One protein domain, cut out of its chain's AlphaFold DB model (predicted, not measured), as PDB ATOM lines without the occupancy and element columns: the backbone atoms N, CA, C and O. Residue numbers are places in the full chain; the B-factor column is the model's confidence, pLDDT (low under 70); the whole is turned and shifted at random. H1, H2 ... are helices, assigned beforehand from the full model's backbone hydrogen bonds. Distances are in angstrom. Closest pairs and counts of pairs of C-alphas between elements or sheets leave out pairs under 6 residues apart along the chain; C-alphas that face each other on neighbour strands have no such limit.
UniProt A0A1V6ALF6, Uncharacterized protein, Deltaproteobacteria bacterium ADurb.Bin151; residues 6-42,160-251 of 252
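AT A GLANCE: This is residues 6 to 42 and 160 to 251 of the 252 residues of an uncharacterized protein of Deltaproteobacteria bacterium ADurb.Bin151 (UniProt A0A1V6ALF6). Two long helices, H1 and H2, run side by side in opposite ways; a third long helix, H6, crosses near the last residues of H2 and passes close to the first residues of H1. Three short helices, H3, H4 and H5, make a small cluster that packs on one side of this long pair, through H3 on H1 and H5 on the last residues of H2. The printed part has 129 residues with six named helices, H1 to H6 in order along the chain, and no named strand: its class is all helix. It is loose, with a radius of gyration of the C-alphas of 17.6 A, and only just elongated, spanning 56 by 37 by 28 A.

HOW THE PARTS SIT: H1, residues 6 to 39, touches H2, residues 160 to 187, at a shallow tilt of 26 degrees, opposite ways; their closest C-alphas, of Ala 23 and Ala 177, are 4.6 A apart. With residues 17 to 24 alone, H1 touches H3, residues 191 to 199, at a steep tilt of 66 degrees, the closest C-alphas being those of Leu 20 and Gly 198, 6.2 A apart. H3 forms a helical hairpin with H4, residues 205 to 212, at a shallow tilt of 25 degrees; the closest C-alphas, of Ser 192 and Thr 212, are 5.4 A apart. H3 also touches H5, residues 215 to 224, at a steep tilt of 53 degrees, with the C-alphas of Ser 192 and Gly 217 closest at 5.2 A. H2 touches H5 with residues 185 to 186 alone; the closest C-alphas, of Val 185 and Ala 224, are 5.5 A apart. H6, residues 227 to 249, is about perpendicular to H2 at 88 degrees and touches it, the C-alphas of Ala 187 and Arg 233 being closest at 6.0 A. H1 and H6 are close but not clearly touching, with the C-alphas of Ile 8 and Thr 241 closest at 7.0 A. H4 is apart from H1, H2 and H6. In H1 to H6 every O i to N i+4 pair is within hydrogen-bond range.

IN THESE COORDINATES: H1 begins at C-alpha 6, (15.773, 25.245, -10.290), and is 49.4 A long from first to last C-alpha. H2 is 40.6 A long and ends at C-alpha 187, (32.570, 34.437, -11.274). H3, H4 and H5 have 9, 8 and 10 residues. H6 is 32.8 A long and ends at C-alpha 249, (11.147, 35.221, -0.106).

THE WHOLE: The C-alphas farthest apart, of Glu 42 and Ser 249, are 58.1 A apart. Residues 43 to 159 are cut out, and C-alphas 42 and 160 are 9.9 A apart across the cut. The links printed whole are tight. Mean pLDDT of the printed part is 73.3; 31 residues are under 70, among them 33 to 42 and 198 to 203.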
ATOM      1  N   ALA A   6      16.076  24.851  -8.922       69.56
ATOM      2  CA  ALA A   6      15.773  25.245 -10.290       69.56
ATOM      3  C   ALA A   6      15.679  26.773 -10.511       69.56
ATOM      4  O   ALA A   6      16.131  27.267 -11.546       69.56
ATOM      5  N   ILE A   7      15.127  27.548  -9.570       74.69
ATOM      6  CA  ILE A   7      14.981  29.012  -9.687       74.69
ATOM      7  C   ILE A   7      16.341  29.701  -9.538       74.69
ATOM      8  O   ILE A   7      16.683  30.566 -10.344       74.69
ATOM      9  N   ILE A   8      17.148  29.280  -8.561       73.69
ATOM     10  CA  ILE A   8      18.502  29.817  -8.343       73.69
ATOM     11  C   ILE A   8      19.374  29.555  -9.577       73.69
ATOM     12  O   ILE A   8      20.062  30.460 -10.055       73.69
ATOM     13  N   SER A   9      19.283  28.350 -10.146       74.81
ATOM     14  CA  SER A   9      19.980  27.975 -11.381       74.81
ATOM     15  C   SER A   9      19.557  28.837 -12.581       74.81
ATOM     16  O   SER A   9      20.409  29.342 -13.319       74.81
ATOM     17  N   LYS A  10      18.252  29.101 -12.747       79.38
ATOM     18  CA  LYS A  10      17.733  29.982 -13.812       79.38
ATOM     19  C   LYS A  10      18.226  31.426 -13.671       79.38
ATOM     20  O   LYS A  10      18.677  32.001 -14.660       79.38
ATOM     21  N   ILE A  11      18.186  31.997 -12.463       77.50
ATOM     22  CA  ILE A  11      18.639  33.377 -12.208       77.50
ATOM     23  C   ILE A  11      20.152  33.494 -12.425       77.50
ATOM     24  O   ILE A  11      20.608  34.439 -13.065       77.50
ATOM     25  N   ARG A  12      20.929  32.506 -11.967       77.25
ATOM     26  CA  ARG A  12      22.378  32.439 -12.209       77.25
ATOM     27  C   ARG A  12      22.685  32.426 -13.705       77.25
ATOM     28  O   ARG A  12      23.494  33.221 -14.175       77.25
ATOM     29  N   LYS A  13      22.003  31.567 -14.466       79.81
ATOM     30  CA  LYS A  13      22.153  31.498 -15.924       79.81
ATOM     31  C   LYS A  13      21.815  32.841 -16.580       79.81
ATOM     32  O   LYS A  13      22.582  33.300 -17.419       79.81
ATOM     33  N   ALA A  14      20.726  33.495 -16.174       79.50
ATOM     34  CA  ALA A  14      20.340  34.805 -16.698       79.50
ATOM     35  C   ALA A  14      21.386  35.898 -16.407       79.50
ATOM     36  O   ALA A  14      21.713  36.668 -17.305       79.50
ATOM     37  N   ALA A  15      21.956  35.934 -15.198       77.31
ATOM     38  CA  ALA A  15      23.002  36.893 -14.832       77.31
ATOM     39  C   ALA A  15      24.275  36.722 -15.682       77.31
ATOM     40  O   ALA A  15      24.847  37.705 -16.148       77.31
ATOM     41  N   ILE A  16      24.674  35.472 -15.940       77.75
ATOM     42  CA  ILE A  16      25.820  35.154 -16.805       77.75
ATOM     43  C   ILE A  16      25.551  35.613 -18.244       77.75
ATOM     44  O   ILE A  16      26.389  36.274 -18.849       77.75
ATOM     45  N   TRP A  17      24.369  35.329 -18.793       77.25
ATOM     46  CA  TRP A  17      24.022  35.781 -20.144       77.25
ATOM     47  C   TRP A  17      23.922  37.303 -20.253       77.25
ATOM     48  O   TRP A  17      24.401  37.867 -21.232       77.25
ATOM     49  N   ALA A  18      23.376  37.983 -19.242       78.06
ATOM     50  CA  ALA A  18      23.334  39.442 -19.206       78.06
ATOM     51  C   ALA A  18      24.745  40.052 -19.224       78.06
ATOM     52  O   ALA A  18      25.000  40.991 -19.976       78.06
ATOM     53  N   GLY A  19      25.679  39.483 -18.455       76.00
ATOM     54  CA  GLY A  19      27.076  39.911 -18.476       76.00
ATOM     55  C   GLY A  19      27.750  39.675 -19.832       76.00
ATOM     56  O   GLY A  19      28.463  40.550 -20.315       76.00
ATOM     57  N   LEU A  20      27.503  38.530 -20.484       75.56
ATOM     58  CA  LEU A  20      28.085  38.215 -21.798       75.56
ATOM     59  C   LEU A  20      27.585  39.205 -22.852       75.56
ATOM     60  O   LEU A  20      28.380  39.751 -23.615       75.56
ATOM     61  N   SER A  21      26.284  39.494 -22.836       77.06
ATOM     62  CA  SER A  21      25.669  40.485 -23.715       77.06
ATOM     63  C   SER A  21      26.214  41.892 -23.472       77.06
ATOM     64  O   SER A  21      26.465  42.607 -24.436       77.06
ATOM     65  N   LEU A  22      26.451  42.287 -22.216       75.25
ATOM     66  CA  LEU A  22      27.061  43.581 -21.885       75.25
ATOM     67  C   LEU A  22      28.504  43.681 -22.392       75.25
ATOM     68  O   LEU A  22      28.855  44.675 -23.023       75.25
ATOM     69  N   ALA A  23      29.329  42.651 -22.168       76.69
ATOM     70  CA  ALA A  23      30.702  42.620 -22.674       76.69
ATOM     71  C   ALA A  23      30.740  42.722 -24.204       76.69
ATOM     72  O   ALA A  23      31.513  43.508 -24.754       76.69
ATOM     73  N   ALA A  24      29.875  41.968 -24.886       75.00
ATOM     74  CA  ALA A  24      29.770  42.008 -26.337       75.00
ATOM     75  C   ALA A  24      29.261  43.366 -26.843       75.00
ATOM     76  O   ALA A  24      29.824  43.909 -27.787       75.00
ATOM     77  N   PHE A  25      28.250  43.948 -26.195       76.44
ATOM     78  CA  PHE A  25      27.710  45.262 -26.541       76.44
ATOM     79  C   PHE A  25      28.776  46.361 -26.445       76.44
ATOM     80  O   PHE A  25      29.008  47.079 -27.419       76.44
ATOM     81  N   PHE A  26      29.488  46.446 -25.317       75.62
ATOM     82  CA  PHE A  26      30.573  47.417 -25.149       75.62
ATOM     83  C   PHE A  26      31.741  47.146 -26.107       75.62
ATOM     84  O   PHE A  26      32.297  48.084 -26.678       75.62
ATOM     85  N   GLY A  27      32.077  45.875 -26.347       71.81
ATOM     86  CA  GLY A  27      33.100  45.482 -27.317       71.81
ATOM     87  C   GLY A  27      32.759  45.909 -28.747       71.81
ATOM     88  O   GLY A  27      33.596  46.499 -29.426       71.81
ATOM     89  N   ILE A  28      31.521  45.684 -29.197       76.06
ATOM     90  CA  ILE A  28      31.051  46.091 -30.530       76.06
ATOM     91  C   ILE A  28      31.092  47.615 -30.671       76.06
ATOM     92  O   ILE A  28      31.623  48.116 -31.661       76.06
ATOM     93  N   ILE A  29      30.605  48.362 -29.675       73.62
ATOM     94  CA  ILE A  29      30.664  49.833 -29.688       73.62
ATOM     95  C   ILE A  29      32.111  50.318 -29.762       73.62
ATOM     96  O   ILE A  29      32.403  51.243 -30.523       73.62
ATOM     97  N   ALA A  30      33.020  49.696 -29.009       72.50
ATOM     98  CA  ALA A  30      34.437  50.025 -29.059       72.50
ATOM     99  C   ALA A  30      35.037  49.770 -30.447       72.50
ATOM    100  O   ALA A  30      35.735  50.640 -30.958       72.50
ATOM    101  N   VAL A  31      34.736  48.631 -31.080       71.31
ATOM    102  CA  VAL A  31      35.226  48.304 -32.430       71.31
ATOM    103  C   VAL A  31      34.657  49.261 -33.473       71.31
ATOM    104  O   VAL A  31      35.421  49.797 -34.265       71.31
ATOM    105  N   ILE A  32      33.350  49.543 -33.453       72.38
ATOM    106  CA  ILE A  32      32.723  50.509 -34.372       72.38
ATOM    107  C   ILE A  32      33.355  51.892 -34.193       72.38
ATOM    108  O   ILE A  32      33.772  52.518 -35.164       72.38
ATOM    109  N   SER A  33      33.490  52.345 -32.945       65.38
ATOM    110  CA  SER A  33      34.115  53.631 -32.628       65.38
ATOM    111  C   SER A  33      35.586  53.663 -33.043       65.38
ATOM    112  O   SER A  33      36.069  54.704 -33.472       65.38
ATOM    113  N   LEU A  34      36.293  52.533 -32.967       67.50
ATOM    114  CA  LEU A  34      37.684  52.399 -33.389       67.50
ATOM    115  C   LEU A  34      37.830  52.332 -34.912       67.50
ATOM    116  O   LEU A  34      38.801  52.863 -35.424       67.50
ATOM    117  N   VAL A  35      36.881  51.755 -35.651       66.75
ATOM    118  CA  VAL A  35      36.867  51.786 -37.125       66.75
ATOM    119  C   VAL A  35      36.573  53.202 -37.623       66.75
ATOM    120  O   VAL A  35      37.284  53.704 -38.490       66.75
ATOM    121  N   ILE A  36      35.590  53.882 -37.025       63.16
ATOM    122  CA  ILE A  36      35.267  55.282 -37.343       63.16
ATOM    123  C   ILE A  36      36.438  56.199 -36.957       63.16
ATOM    124  O   ILE A  36      36.857  57.038 -37.750       63.16
ATOM    125  N   SER A  37      37.026  55.997 -35.774       57.06
ATOM    126  CA  SER A  37      38.233  56.710 -35.346       57.06
ATOM    127  C   SER A  37      39.456  56.335 -36.178       57.06
ATOM    128  O   SER A  37      40.334  57.169 -36.322       57.06
ATOM    129  N   GLY A  38      39.538  55.108 -36.693       50.06
ATOM    130  CA  GLY A  38      40.602  54.563 -37.541       50.06
ATOM    131  C   GLY A  38      40.616  55.203 -38.920       50.06
ATOM    132  O   GLY A  38      41.673  55.596 -39.404       50.06
ATOM    133  N   GLY A  39      39.431  55.434 -39.491       47.25
ATOM    134  CA  GLY A  39      39.262  56.318 -40.647       47.25
ATOM    135  C   GLY A  39      39.658  57.774 -40.362       47.25
ATOM    136  O   GLY A  39      39.965  58.512 -41.291       47.25
ATOM    137  N   ALA A  40      39.709  58.173 -39.085       42.94
ATOM    138  CA  ALA A  40      40.208  59.466 -38.615       42.94
ATOM    139  C   ALA A  40      41.639  59.413 -38.029       42.94
ATOM    140  O   ALA A  40      42.153  60.447 -37.616       42.94
ATOM    141  N   PHE A  41      42.308  58.246 -37.985       36.28
ATOM    142  CA  PHE A  41      43.660  58.103 -37.409       36.28
ATOM    143  C   PHE A  41      44.734  58.761 -38.284       36.28
ATOM    144  O   PHE A  41      45.851  58.999 -37.829       36.28
ATOM    145  N   GLU A  42      44.366  59.191 -39.489       42.16
ATOM    146  CA  GLU A  42      44.990  60.343 -40.125       42.16
ATOM    147  C   GLU A  42      44.407  61.652 -39.555       42.16
ATOM    148  O   GLU A  42      43.681  62.363 -40.250       42.16
ATOM    149  N   SER A 160      38.607  66.789 -35.989       66.00
ATOM    150  CA  SER A 160      39.536  66.760 -34.845       66.00
ATOM    151  C   SER A 160      38.800  66.621 -33.502       66.00
ATOM    152  O   SER A 160      39.127  65.764 -32.675       66.00
ATOM    153  N   ARG A 161      37.736  67.410 -33.298       70.31
ATOM    154  CA  ARG A 161      36.897  67.338 -32.089       70.31
ATOM    155  C   ARG A 161      36.184  65.990 -31.980       70.31
ATOM    156  O   ARG A 161      36.144  65.412 -30.895       70.31
ATOM    157  N   MET A 162      35.665  65.466 -33.089       65.38
ATOM    158  CA  MET A 162      35.038  64.144 -33.129       65.38
ATOM    159  C   MET A 162      36.046  63.037 -32.804       65.38
ATOM    160  O   MET A 162      35.739  62.183 -31.978       65.38
ATOM    161  N   ALA A 163      37.260  63.078 -33.357       63.78
ATOM    162  CA  ALA A 163      38.313  62.099 -33.078       63.78
ATOM    163  C   ALA A 163      38.690  62.050 -31.584       63.78
ATOM    164  O   ALA A 163      38.815  60.967 -31.010       63.78
ATOM    165  N   SER A 164      38.792  63.207 -30.920       65.56
ATOM    166  CA  SER A 164      39.038  63.284 -29.470       65.56
ATOM    167  C   SER A 164      37.921  62.618 -28.646       65.56
ATOM    168  O   SER A 164      38.177  61.841 -27.715       65.56
ATOM    169  N   ILE A 165      36.663  62.852 -29.033       67.75
ATOM    170  CA  ILE A 165      35.497  62.225 -28.400       67.75
ATOM    171  C   ILE A 165      35.505  60.713 -28.650       67.75
ATOM    172  O   ILE A 165      35.363  59.943 -27.698       67.75
ATOM    173  N   PHE A 166      35.744  60.269 -29.888       66.50
ATOM    174  CA  PHE A 166      35.823  58.847 -30.224       66.50
ATOM    175  C   PHE A 166      36.931  58.134 -29.450       66.50
ATOM    176  O   PHE A 166      36.688  57.046 -28.936       66.50
ATOM    177  N   GLY A 167      38.100  58.750 -29.267       66.25
ATOM    178  CA  GLY A 167      39.162  58.182 -28.434       66.25
ATOM    179  C   GLY A 167      38.709  57.931 -26.991       66.25
ATOM    180  O   GLY A 167      39.000  56.880 -26.416       66.25
ATOM    181  N   THR A 168      37.941  58.860 -26.416       71.62
ATOM    182  CA  THR A 168      37.363  58.709 -25.071       71.62
ATOM    183  C   THR A 168      36.301  57.609 -25.035       71.62
ATOM    184  O   THR A 168      36.314  56.765 -24.136       71.62
ATOM    185  N   VAL A 169      35.418  57.562 -26.037       69.12
ATOM    186  CA  VAL A 169      34.376  56.530 -26.174       69.12
ATOM    187  C   VAL A 169      35.004  55.142 -26.324       69.12
ATOM    188  O   VAL A 169      34.608  54.223 -25.611       69.12
ATOM    189  N   VAL A 170      36.018  54.985 -27.177       69.75
ATOM    190  CA  VAL A 170      36.744  53.719 -27.372       69.75
ATOM    191  C   VAL A 170      37.372  53.259 -26.059       69.75
ATOM    192  O   VAL A 170      37.114  52.137 -25.629       69.75
ATOM    193  N   LYS A 171      38.147  54.121 -25.386       71.88
ATOM    194  CA  LYS A 171      38.808  53.776 -24.114       71.88
ATOM    195  C   LYS A 171      37.804  53.368 -23.039       71.88
ATOM    196  O   LYS A 171      38.014  52.366 -22.363       71.88
ATOM    197  N   THR A 172      36.709  54.114 -22.907       74.94
ATOM    198  CA  THR A 172      35.684  53.855 -21.886       74.94
ATOM    199  C   THR A 172      34.962  52.534 -22.150       74.94
ATOM    200  O   THR A 172      34.818  51.721 -21.242       74.94
ATOM    201  N   ASN A 173      34.565  52.271 -23.398       72.25
ATOM    202  CA  ASN A 173      33.879  51.028 -23.753       72.25
ATOM    203  C   ASN A 173      34.809  49.806 -23.692       72.25
ATOM    204  O   ASN A 173      34.385  48.755 -23.221       72.25
ATOM    205  N   LEU A 174      36.085  49.938 -24.077       73.69
ATOM    206  CA  LEU A 174      37.081  48.877 -23.879       73.69
ATOM    207  C   LEU A 174      37.312  48.586 -22.396       73.69
ATOM    208  O   LEU A 174      37.375  47.421 -22.014       73.69
ATOM    209  N   LEU A 175      37.403  49.624 -21.558       78.44
ATOM    210  CA  LEU A 175      37.547  49.461 -20.113       78.44
ATOM    211  C   LEU A 175      36.340  48.728 -19.518       78.44
ATOM    212  O   LEU A 175      36.519  47.801 -18.732       78.44
ATOM    213  N   LEU A 176      35.120  49.104 -19.912       76.19
ATOM    214  CA  LEU A 176      33.895  48.432 -19.472       76.19
ATOM    215  C   LEU A 176      33.844  46.978 -19.948       76.19
ATOM    216  O   LEU A 176      33.573  46.088 -19.145       76.19
ATOM    217  N   ALA A 177      34.160  46.714 -21.219       74.62
ATOM    218  CA  ALA A 177      34.237  45.354 -21.746       74.62
ATOM    219  C   ALA A 177      35.264  44.514 -20.969       74.62
ATOM    220  O   ALA A 177      34.963  43.393 -20.562       74.62
ATOM    221  N   PHE A 178      36.442  45.076 -20.686       79.00
ATOM    222  CA  PHE A 178      37.482  44.416 -19.899       79.00
ATOM    223  C   PHE A 178      37.041  44.147 -18.455       79.00
ATOM    224  O   PHE A 178      37.214  43.034 -17.967       79.00
ATOM    225  N   LEU A 179      36.417  45.117 -17.782       80.19
ATOM    226  CA  LEU A 179      35.879  44.935 -16.431       80.19
ATOM    227  C   LEU A 179      34.850  43.802 -16.381       80.19
ATOM    228  O   LEU A 179      34.910  42.958 -15.489       80.19
ATOM    229  N   VAL A 180      33.940  43.741 -17.355       78.94
ATOM    230  CA  VAL A 180      32.947  42.661 -17.434       78.94
ATOM    231  C   VAL A 180      33.623  41.309 -17.698       78.94
ATOM    232  O   VAL A 180      33.245  40.315 -17.079       78.94
ATOM    233  N   LEU A 181      34.658  41.256 -18.545       75.75
ATOM    234  CA  LEU A 181      35.450  40.039 -18.770       75.75
ATOM    235  C   LEU A 181      36.187  39.584 -17.500       75.75
ATOM    236  O   LEU A 181      36.174  38.397 -17.183       75.75
ATOM    237  N   VAL A 182      36.772  40.502 -16.729       80.38
ATOM    238  CA  VAL A 182      37.414  40.177 -15.443       80.38
ATOM    239  C   VAL A 182      36.388  39.637 -14.447       80.38
ATOM    240  O   VAL A 182      36.627  38.611 -13.809       80.38
ATOM    241  N   LEU A 183      35.216  40.269 -14.350       80.56
ATOM    242  CA  LEU A 183      34.125  39.789 -13.498       80.56
ATOM    243  C   LEU A 183      33.659  38.383 -13.903       80.56
ATOM    244  O   LEU A 183      33.406  37.557 -13.028       80.56
ATOM    245  N   MET A 184      33.604  38.081 -15.204       76.12
ATOM    246  CA  MET A 184      33.306  36.735 -15.713       76.12
ATOM    247  C   MET A 184      34.338  35.703 -15.268       76.12
ATOM    248  O   MET A 184      33.958  34.633 -14.800       76.12
ATOM    249  N   VAL A 185      35.628  36.021 -15.387       79.44
ATOM    250  CA  VAL A 185      36.728  35.127 -14.984       79.44
ATOM    251  C   VAL A 185      36.684  34.845 -13.478       79.44
ATOM    252  O   VAL A 185      36.865  33.709 -13.037       79.44
ATOM    253  N   ILE A 186      36.365  35.859 -12.670       78.88
ATOM    254  CA  ILE A 186      36.206  35.695 -11.220       78.88
ATOM    255  C   ILE A 186      34.969  34.835 -10.903       78.88
ATOM    256  O   ILE A 186      35.035  33.924 -10.073       78.88
ATOM    257  N   ALA A 187      33.846  35.080 -11.578       73.00
ATOM    258  CA  ALA A 187      32.570  34.437 -11.274       73.00
ATOM    259  C   ALA A 187      32.436  33.001 -11.815       73.00
ATOM    260  O   ALA A 187      31.694  32.206 -11.238       73.00
ATOM    261  N   LEU A 188      33.134  32.646 -12.899       76.06
ATOM    262  CA  LEU A 188      32.943  31.375 -13.605       76.06
ATOM    263  C   LEU A 188      34.152  30.445 -13.475       76.06
ATOM    264  O   LEU A 188      35.277  30.909 -13.594       76.06
ATOM    265  N   PRO A 189      33.943  29.129 -13.291       69.75
ATOM    266  CA  PRO A 189      35.034  28.156 -13.231       69.75
ATOM    267  C   PRO A 189      35.696  27.880 -14.584       69.75
ATOM    268  O   PRO A 189      36.879  27.580 -14.609       69.75
ATOM    269  N   PHE A 190      34.948  28.010 -15.684       78.44
ATOM    270  CA  PHE A 190      35.435  27.810 -17.054       78.44
ATOM    271  C   PHE A 190      34.931  28.949 -17.952       78.44
ATOM    272  O   PHE A 190      33.997  28.751 -18.737       78.44
ATOM    273  N   PRO A 191      35.435  30.183 -17.769       75.81
ATOM    274  CA  PRO A 191      34.961  31.357 -18.497       75.81
ATOM    275  C   PRO A 191      35.064  31.202 -20.022       75.81
ATOM    276  O   PRO A 191      34.171  31.688 -20.727       75.81
ATOM    277  N   SER A 192      36.072  30.489 -20.539       77.50
ATOM    278  CA  SER A 192      36.272  30.300 -21.985       77.50
ATOM    279  C   SER A 192      35.069  29.625 -22.665       77.50
ATOM    280  O   SER A 192      34.602  30.082 -23.710       77.50
ATOM    281  N   ALA A 193      34.490  28.601 -22.031       77.88
ATOM    282  CA  ALA A 193      33.367  27.832 -22.561       77.88
ATOM    283  C   ALA A 193      32.075  28.664 -22.639       77.88
ATOM    284  O   ALA A 193      31.255  28.489 -23.547       77.88
ATOM    285  N   TYR A 194      31.890  29.587 -21.692       74.00
ATOM    286  CA  TYR A 194      30.767  30.523 -21.702       74.00
ATOM    287  C   TYR A 194      30.956  31.619 -22.756       74.00
ATOM    288  O   TYR A 194      29.984  31.980 -23.418       74.00
ATOM    289  N   MET A 195      32.187  32.090 -22.974       72.19
ATOM    290  CA  MET A 195      32.495  33.038 -24.052       72.19
ATOM    291  C   MET A 195      32.371  32.408 -25.440       72.19
ATOM    292  O   MET A 195      31.824  33.045 -26.332       72.19
ATOM    293  N   GLU A 196      32.784  31.152 -25.629       76.00
ATOM    294  CA  GLU A 196      32.624  30.446 -26.910       76.00
ATOM    295  C   GLU A 196      31.143  30.393 -27.301       76.00
ATOM    296  O   GLU A 196      30.751  30.831 -28.384       76.00
ATOM    297  N   ARG A 197      30.290  29.939 -26.377       73.19
ATOM    298  CA  ARG A 197      28.832  29.889 -26.572       73.19
ATOM    299  C   ARG A 197      28.212  31.278 -26.730       73.19
ATOM    300  O   ARG A 197      27.287  31.440 -27.514       73.19
ATOM    301  N   GLY A 198      28.717  32.261 -25.991       68.25
ATOM    302  CA  GLY A 198      28.220  33.633 -25.993       68.25
ATOM    303  C   GLY A 198      28.779  34.539 -27.088       68.25
ATOM    304  O   GLY A 198      28.340  35.676 -27.168       68.25
ATOM    305  N   ILE A 199      29.728  34.102 -27.918       68.94
ATOM    306  CA  ILE A 199      30.275  34.905 -29.032       68.94
ATOM    307  C   ILE A 199      30.087  34.190 -30.377       68.94
ATOM    308  O   ILE A 199      29.950  34.854 -31.397       68.94
ATOM    309  N   SER A 200      29.973  32.858 -30.397       68.81
ATOM    310  CA  SER A 200      29.718  32.054 -31.614       68.81
ATOM    311  C   SER A 200      28.439  32.408 -32.383       68.81
ATOM    312  O   SER A 200      28.349  32.131 -33.574       68.81
ATOM    313  N   TRP A 201      27.452  33.017 -31.724       66.31
ATOM    314  CA  TRP A 201      26.264  33.594 -32.367       66.31
ATOM    315  C   TRP A 201      26.498  34.975 -33.005       66.31
ATOM    316  O   TRP A 201      25.772  35.349 -33.920       66.31
ATOM    317  N   MET A 202      27.499  35.732 -32.542       60.19
ATOM    318  CA  MET A 202      27.821  37.092 -33.005       60.19
ATOM    319  C   MET A 202      28.982  37.120 -34.007       60.19
ATOM    320  O   MET A 202      29.077  38.027 -34.828       60.19
ATOM    321  N   VAL A 203      29.875  36.135 -33.940       65.69
ATOM    322  CA  VAL A 203      31.064  35.988 -34.786       65.69
ATOM    323  C   VAL A 203      31.073  34.571 -35.352       65.69
ATOM    324  O   VAL A 203      30.508  33.664 -34.752       65.69
ATOM    325  N   SER A 204      31.746  34.353 -36.487       73.31
ATOM    326  CA  SER A 204      31.934  33.009 -37.052       73.31
ATOM    327  C   SER A 204      32.335  31.987 -35.968       73.31
ATOM    328  O   SER A 204      33.334  32.210 -35.272       73.31
ATOM    329  N   PRO A 205      31.634  30.839 -35.850       72.94
ATOM    330  CA  PRO A 205      31.925  29.810 -34.848       72.94
ATOM    331  C   PRO A 205      33.379  29.327 -34.875       72.94
ATOM    332  O   PRO A 205      33.962  29.040 -33.833       72.94
ATOM    333  N   ARG A 206      33.995  29.307 -36.067       74.12
ATOM    334  CA  ARG A 206      35.402  28.924 -36.260       74.12
ATOM    335  C   ARG A 206      36.375  29.924 -35.627       74.12
ATOM    336  O   ARG A 206      37.398  29.517 -35.089       74.12
ATOM    337  N   LEU A 207      36.066  31.222 -35.681       70.81
ATOM    338  CA  LEU A 207      36.875  32.273 -35.052       70.81
ATOM    339  C   LEU A 207      36.707  32.264 -33.533       70.81
ATOM    340  O   LEU A 207      37.704  32.345 -32.820       70.81
ATOM    341  N   ALA A 208      35.471  32.102 -33.049       69.19
ATOM    342  CA  ALA A 208      35.191  31.980 -31.621       69.19
ATOM    343  C   ALA A 208      35.970  30.804 -31.010       69.19
ATOM    344  O   ALA A 208      36.743  31.014 -30.081       69.19
ATOM    345  N   GLN A 209      35.877  29.613 -31.614       73.00
ATOM    346  CA  GLN A 209      36.623  28.423 -31.187       73.00
ATOM    347  C   GLN A 209      38.138  28.614 -31.207       73.00
ATOM    348  O   GLN A 209      38.829  28.148 -30.306       73.00
ATOM    349  N   LYS A 210      38.675  29.301 -32.221       77.50
ATOM    350  CA  LYS A 210      40.119  29.541 -32.333       77.50
ATOM    351  C   LYS A 210      40.650  30.449 -31.219       77.50
ATOM    352  O   LYS A 210      41.785  30.276 -30.788       77.50
ATOM    353  N   ILE A 211      39.849  31.414 -30.769       72.00
ATOM    354  CA  ILE A 211      40.223  32.339 -29.691       72.00
ATOM    355  C   ILE A 211      40.048  31.668 -28.323       72.00
ATOM    356  O   ILE A 211      40.947  31.755 -27.489       72.00
ATOM    357  N   THR A 212      38.930  30.966 -28.103       71.19
ATOM    358  CA  THR A 212      38.606  30.345 -26.806       71.19
ATOM    359  C   THR A 212      39.382  29.066 -26.526       71.19
ATOM    360  O   THR A 212      39.633  28.770 -25.367       71.19
ATOM    361  N   ARG A 213      39.803  28.329 -27.557       76.69
ATOM    362  CA  ARG A 213      40.704  27.168 -27.421       76.69
ATOM    363  C   ARG A 213      42.166  27.500 -27.713       76.69
ATOM    364  O   ARG A 213      42.988  26.601 -27.818       76.69
ATOM    365  N   GLY A 214      42.477  28.774 -27.942       78.38
ATOM    366  CA  GLY A 214      43.850  29.243 -28.084       78.38
ATOM    367  C   GLY A 214      44.437  29.678 -26.742       78.38
ATOM    368  O   GLY A 214      43.741  29.721 -25.729       78.38
ATOM    369  N   ARG A 215      45.698  30.132 -26.773       75.56
ATOM    370  CA  ARG A 215      46.413  30.680 -25.604       75.56
ATOM    371  C   ARG A 215      45.593  31.658 -24.742       75.56
ATOM    372  O   ARG A 215      45.709  31.573 -23.526       75.56
ATOM    373  N   PRO A 216      44.779  32.582 -25.303       73.88
ATOM    374  CA  PRO A 216      43.994  33.501 -24.481       73.88
ATOM    375  C   PRO A 216      42.943  32.788 -23.627       73.88
ATOM    376  O   PRO A 216      42.795  33.118 -22.456       73.88
ATOM    377  N   GLY A 217      42.225  31.812 -24.190       76.00
ATOM    378  CA  GLY A 217      41.204  31.066 -23.455       76.00
ATOM    379  C   GLY A 217      41.796  30.120 -22.413       76.00
ATOM    380  O   GLY A 217      41.297  30.087 -21.292       76.00
ATOM    381  N   GLU A 218      42.907  29.454 -22.740       80.38
ATOM    382  CA  GLU A 218      43.662  28.621 -21.790       80.38
ATOM    383  C   GLU A 218      44.155  29.452 -20.595       80.38
ATOM    384  O   GLU A 218      43.885  29.105 -19.450       80.38
ATOM    385  N   MET A 219      44.758  30.623 -20.842       79.12
ATOM    386  CA  MET A 219      45.187  31.534 -19.773       79.12
ATOM    387  C   MET A 219      44.027  32.011 -18.887       79.12
ATOM    388  O   MET A 219      44.206  32.193 -17.682       79.12
ATOM    389  N   MET A 220      42.845  32.246 -19.465       79.25
ATOM    390  CA  MET A 220      41.665  32.672 -18.705       79.25
ATOM    391  C   MET A 220      41.138  31.564 -17.797       79.25
ATOM    392  O   MET A 220      40.783  31.845 -16.651       79.25
ATOM    393  N   ASP A 221      41.097  30.329 -18.290       80.62
ATOM    394  CA  ASP A 221      40.660  29.180 -17.503       80.62
ATOM    395  C   ASP A 221      41.687  28.831 -16.416       80.62
ATOM    396  O   ASP A 221      41.307  28.660 -15.256       80.62
ATOM    397  N   ASP A 222      42.982  28.848 -16.733       80.56
ATOM    398  CA  ASP A 222      44.062  28.629 -15.762       80.56
ATOM    399  C   ASP A 222      44.018  29.661 -14.628       80.56
ATOM    400  O   ASP A 222      44.139  29.327 -13.444       80.56
ATOM    401  N   PHE A 223      43.774  30.931 -14.966       80.62
ATOM    402  CA  PHE A 223      43.603  31.982 -13.969       80.62
ATOM    403  C   PHE A 223      42.329  31.772 -13.136       80.62
ATOM    404  O   PHE A 223      42.359  31.916 -11.911       80.62
ATOM    405  N   ALA A 224      41.218  31.377 -13.764       76.75
ATOM    406  CA  ALA A 224      39.947  31.102 -13.088       76.75
ATOM    407  C   ALA A 224      40.000  29.890 -12.139       76.75
ATOM    408  O   ALA A 224      39.175  29.797 -11.217       76.75
ATOM    409  N   LEU A 225      40.950  28.975 -12.345       81.38
ATOM    410  CA  LEU A 225      41.175  27.789 -11.520       81.38
ATOM    411  C   LEU A 225      42.104  28.037 -10.320       81.38
ATOM    412  O   LEU A 225      42.300  27.132  -9.509       81.38
ATOM    413  N   ASN A 226      42.619  29.257 -10.139       85.12
ATOM    414  CA  ASN A 226      43.454  29.599  -8.989       85.12
ATOM    415  C   ASN A 226      42.724  29.309  -7.648       85.12
ATOM    416  O   ASN A 226      41.599  29.785  -7.454       85.12
ATOM    417  N   PRO A 227      43.358  28.620  -6.676       79.69
ATOM    418  CA  PRO A 227      42.731  28.258  -5.398       79.69
ATOM    419  C   PRO A 227      42.168  29.451  -4.610       79.69
ATOM    420  O   PRO A 227      41.119  29.349  -3.968       79.69
ATOM    421  N   LYS A 228      42.828  30.616  -4.681       80.06
ATOM    422  CA  LYS A 228      42.351  31.846  -4.026       80.06
ATOM    423  C   LYS A 228      41.060  32.362  -4.668       80.06
ATOM    424  O   LYS A 228      40.150  32.788  -3.960       80.06
ATOM    425  N   LEU A 229      40.964  32.283  -5.996       79.00
ATOM    426  CA  LEU A 229      39.763  32.665  -6.742       79.00
ATOM    427  C   LEU A 229      38.626  31.664  -6.538       79.00
ATOM    428  O   LEU A 229      37.480  32.085  -6.416       79.00
ATOM    429  N   GLN A 230      38.919  30.369  -6.412       79.06
ATOM    430  CA  GLN A 230      37.907  29.369  -6.055       79.06
ATOM    431  C   GLN A 230      37.281  29.643  -4.679       79.06
ATOM    432  O   GLN A 230      36.059  29.585  -4.543       79.06
ATOM    433  N   SER A 231      38.095  30.000  -3.681       79.69
ATOM    434  CA  SER A 231      37.601  30.385  -2.351       79.69
ATOM    435  C   SER A 231      36.772  31.675  -2.389       79.69
ATOM    436  O   SER A 231      35.707  31.759  -1.778       79.69
ATOM    437  N   LEU A 232      37.196  32.679  -3.161       81.00
ATOM    438  CA  LEU A 232      36.404  33.895  -3.367       81.00
ATOM    439  C   LEU A 232      35.062  33.581  -4.054       81.00
ATOM    440  O   LEU A 232      34.016  34.078  -3.642       81.00
ATOM    441  N   ARG A 233      35.079  32.721  -5.079       81.50
ATOM    442  CA  ARG A 233      33.895  32.322  -5.847       81.50
ATOM    443  C   ARG A 233      32.879  31.588  -4.981       81.50
ATOM    444  O   ARG A 233      31.692  31.872  -5.096       81.50
ATOM    445  N   SER A 234      33.318  30.703  -4.084       79.44
ATOM    446  CA  SER A 234      32.406  30.016  -3.160       79.44
ATOM    447  C   SER A 234      31.722  30.997  -2.199       79.44
ATOM    448  O   SER A 234      30.514  30.896  -1.981       79.44
ATOM    449  N   HIS A 235      32.441  32.009  -1.703       81.81
ATOM    450  CA  HIS A 235      31.852  33.079  -0.891       81.81
ATOM    451  C   HIS A 235      30.849  33.925  -1.684       81.81
ATOM    452  O   HIS A 235      29.751  34.198  -1.190       81.81
ATOM    453  N   ILE A 236      31.188  34.303  -2.921       79.94
ATOM    454  CA  ILE A 236      30.276  35.016  -3.829       79.94
ATOM    455  C   ILE A 236      29.012  34.183  -4.081       79.94
ATOM    456  O   ILE A 236      27.907  34.718  -4.006       79.94
ATOM    457  N   ASP A 237      29.146  32.875  -4.299       78.25
ATOM    458  CA  ASP A 237      28.025  31.959  -4.531       78.25
ATOM    459  C   ASP A 237      27.096  31.834  -3.314       78.25
ATOM    460  O   ASP A 237      25.867  31.803  -3.465       78.25
ATOM    461  N   VAL A 238      27.658  31.810  -2.102       82.12
ATOM    462  CA  VAL A 238      26.880  31.818  -0.853       82.12
ATOM    463  C   VAL A 238      26.132  33.143  -0.693       82.12
ATOM    464  O   VAL A 238      24.936  33.141  -0.381       82.12
ATOM    465  N   LEU A 239      26.795  34.276  -0.938       82.75
ATOM    466  CA  LEU A 239      26.174  35.602  -0.868       82.75
ATOM    467  C   LEU A 239      25.074  35.775  -1.919       82.75
ATOM    468  O   LEU A 239      23.990  36.257  -1.593       82.75
ATOM    469  N   PHE A 240      25.315  35.328  -3.151       79.75
ATOM    470  CA  PHE A 240      24.341  35.358  -4.237       79.75
ATOM    471  C   PHE A 240      23.108  34.519  -3.902       79.75
ATOM    472  O   PHE A 240      21.980  34.998  -4.014       79.75
ATOM    473  N   THR A 241      23.311  33.293  -3.417       79.44
ATOM    474  CA  THR A 241      22.215  32.419  -2.981       79.44
ATOM    475  C   THR A 241      21.395  33.089  -1.878       79.44
ATOM    476  O   THR A 241      20.174  33.183  -1.994       79.44
ATOM    477  N   ARG A 242      22.048  33.652  -0.849       80.56
ATOM    478  CA  ARG A 242      21.371  34.398   0.232       80.56
ATOM    479  C   ARG A 242      20.596  35.614  -0.285       80.56
ATOM    480  O   ARG A 242      19.483  35.862   0.178       80.56
ATOM    481  N   LEU A 243      21.156  36.356  -1.239       80.50
ATOM    482  CA  LEU A 243      20.511  37.513  -1.861       80.50
ATOM    483  C   LEU A 243      19.250  37.100  -2.631       80.50
ATOM    484  O   LEU A 243      18.186  37.681  -2.418       80.50
ATOM    485  N   VAL A 244      19.350  36.073  -3.481       78.12
ATOM    486  CA  VAL A 244      18.214  35.528  -4.237       78.12
ATOM    487  C   VAL A 244      17.123  35.052  -3.281       78.12
ATOM    488  O   VAL A 244      15.964  35.428  -3.457       78.12
ATOM    489  N   TYR A 245      17.486  34.316  -2.223       78.00
ATOM    490  CA  TYR A 245      16.532  33.927  -1.185       78.00
ATOM    491  C   TYR A 245      15.832  35.137  -0.576       78.00
ATOM    492  O   TYR A 245      14.608  35.167  -0.558       78.00
ATOM    493  N   ARG A 246      16.573  36.163  -0.155       79.25
ATOM    494  CA  ARG A 246      16.007  37.358   0.489       79.25
ATOM    495  C   ARG A 246      15.080  38.171  -0.423       79.25
ATOM    496  O   ARG A 246      14.103  38.738   0.060       79.25
ATOM    497  N   ILE A 247      15.389  38.262  -1.716       78.62
ATOM    498  CA  ILE A 247      14.588  39.020  -2.692       78.62
ATOM    499  C   ILE A 247      13.292  38.274  -3.025       78.62
ATOM    500  O   ILE A 247      12.218  38.874  -3.048       78.62
ATOM    501  N   PHE A 248      13.378  36.965  -3.264       70.19
ATOM    502  CA  PHE A 248      12.231  36.166  -3.695       70.19
ATOM    503  C   PHE A 248      11.397  35.613  -2.532       70.19
ATOM    504  O   PHE A 248      10.227  35.302  -2.740       70.19
ATOM    505  N   SER A 249      11.931  35.552  -1.306       65.94
ATOM    506  CA  SER A 249      11.147  35.221  -0.106       65.94
ATOM    507  C   SER A 249      10.266  36.374   0.377       65.94
ATOM    508  O   SER A 249       9.317  36.119   1.099       65.94
ATOM    509  N   ARG A 250      10.585  37.628   0.015       57.28
ATOM    510  CA  ARG A 250       9.808  38.835   0.372       57.28
ATOM    511  C   ARG A 250       8.695  39.182  -0.624       57.28
ATOM    512  O   ARG A 250       7.921  40.092  -0.364       57.28
ATOM    513  N   ARG A 251       8.655  38.522  -1.786       52.28
ATOM    514  CA  ARG A 251       7.639  38.723  -2.841       52.28
ATOM    515  C   ARG A 251       6.451  37.749  -2.730       52.28
ATOM    516  O   ARG A 251       5.673  37.638  -3.673       52.28
TER     517      ARG A 251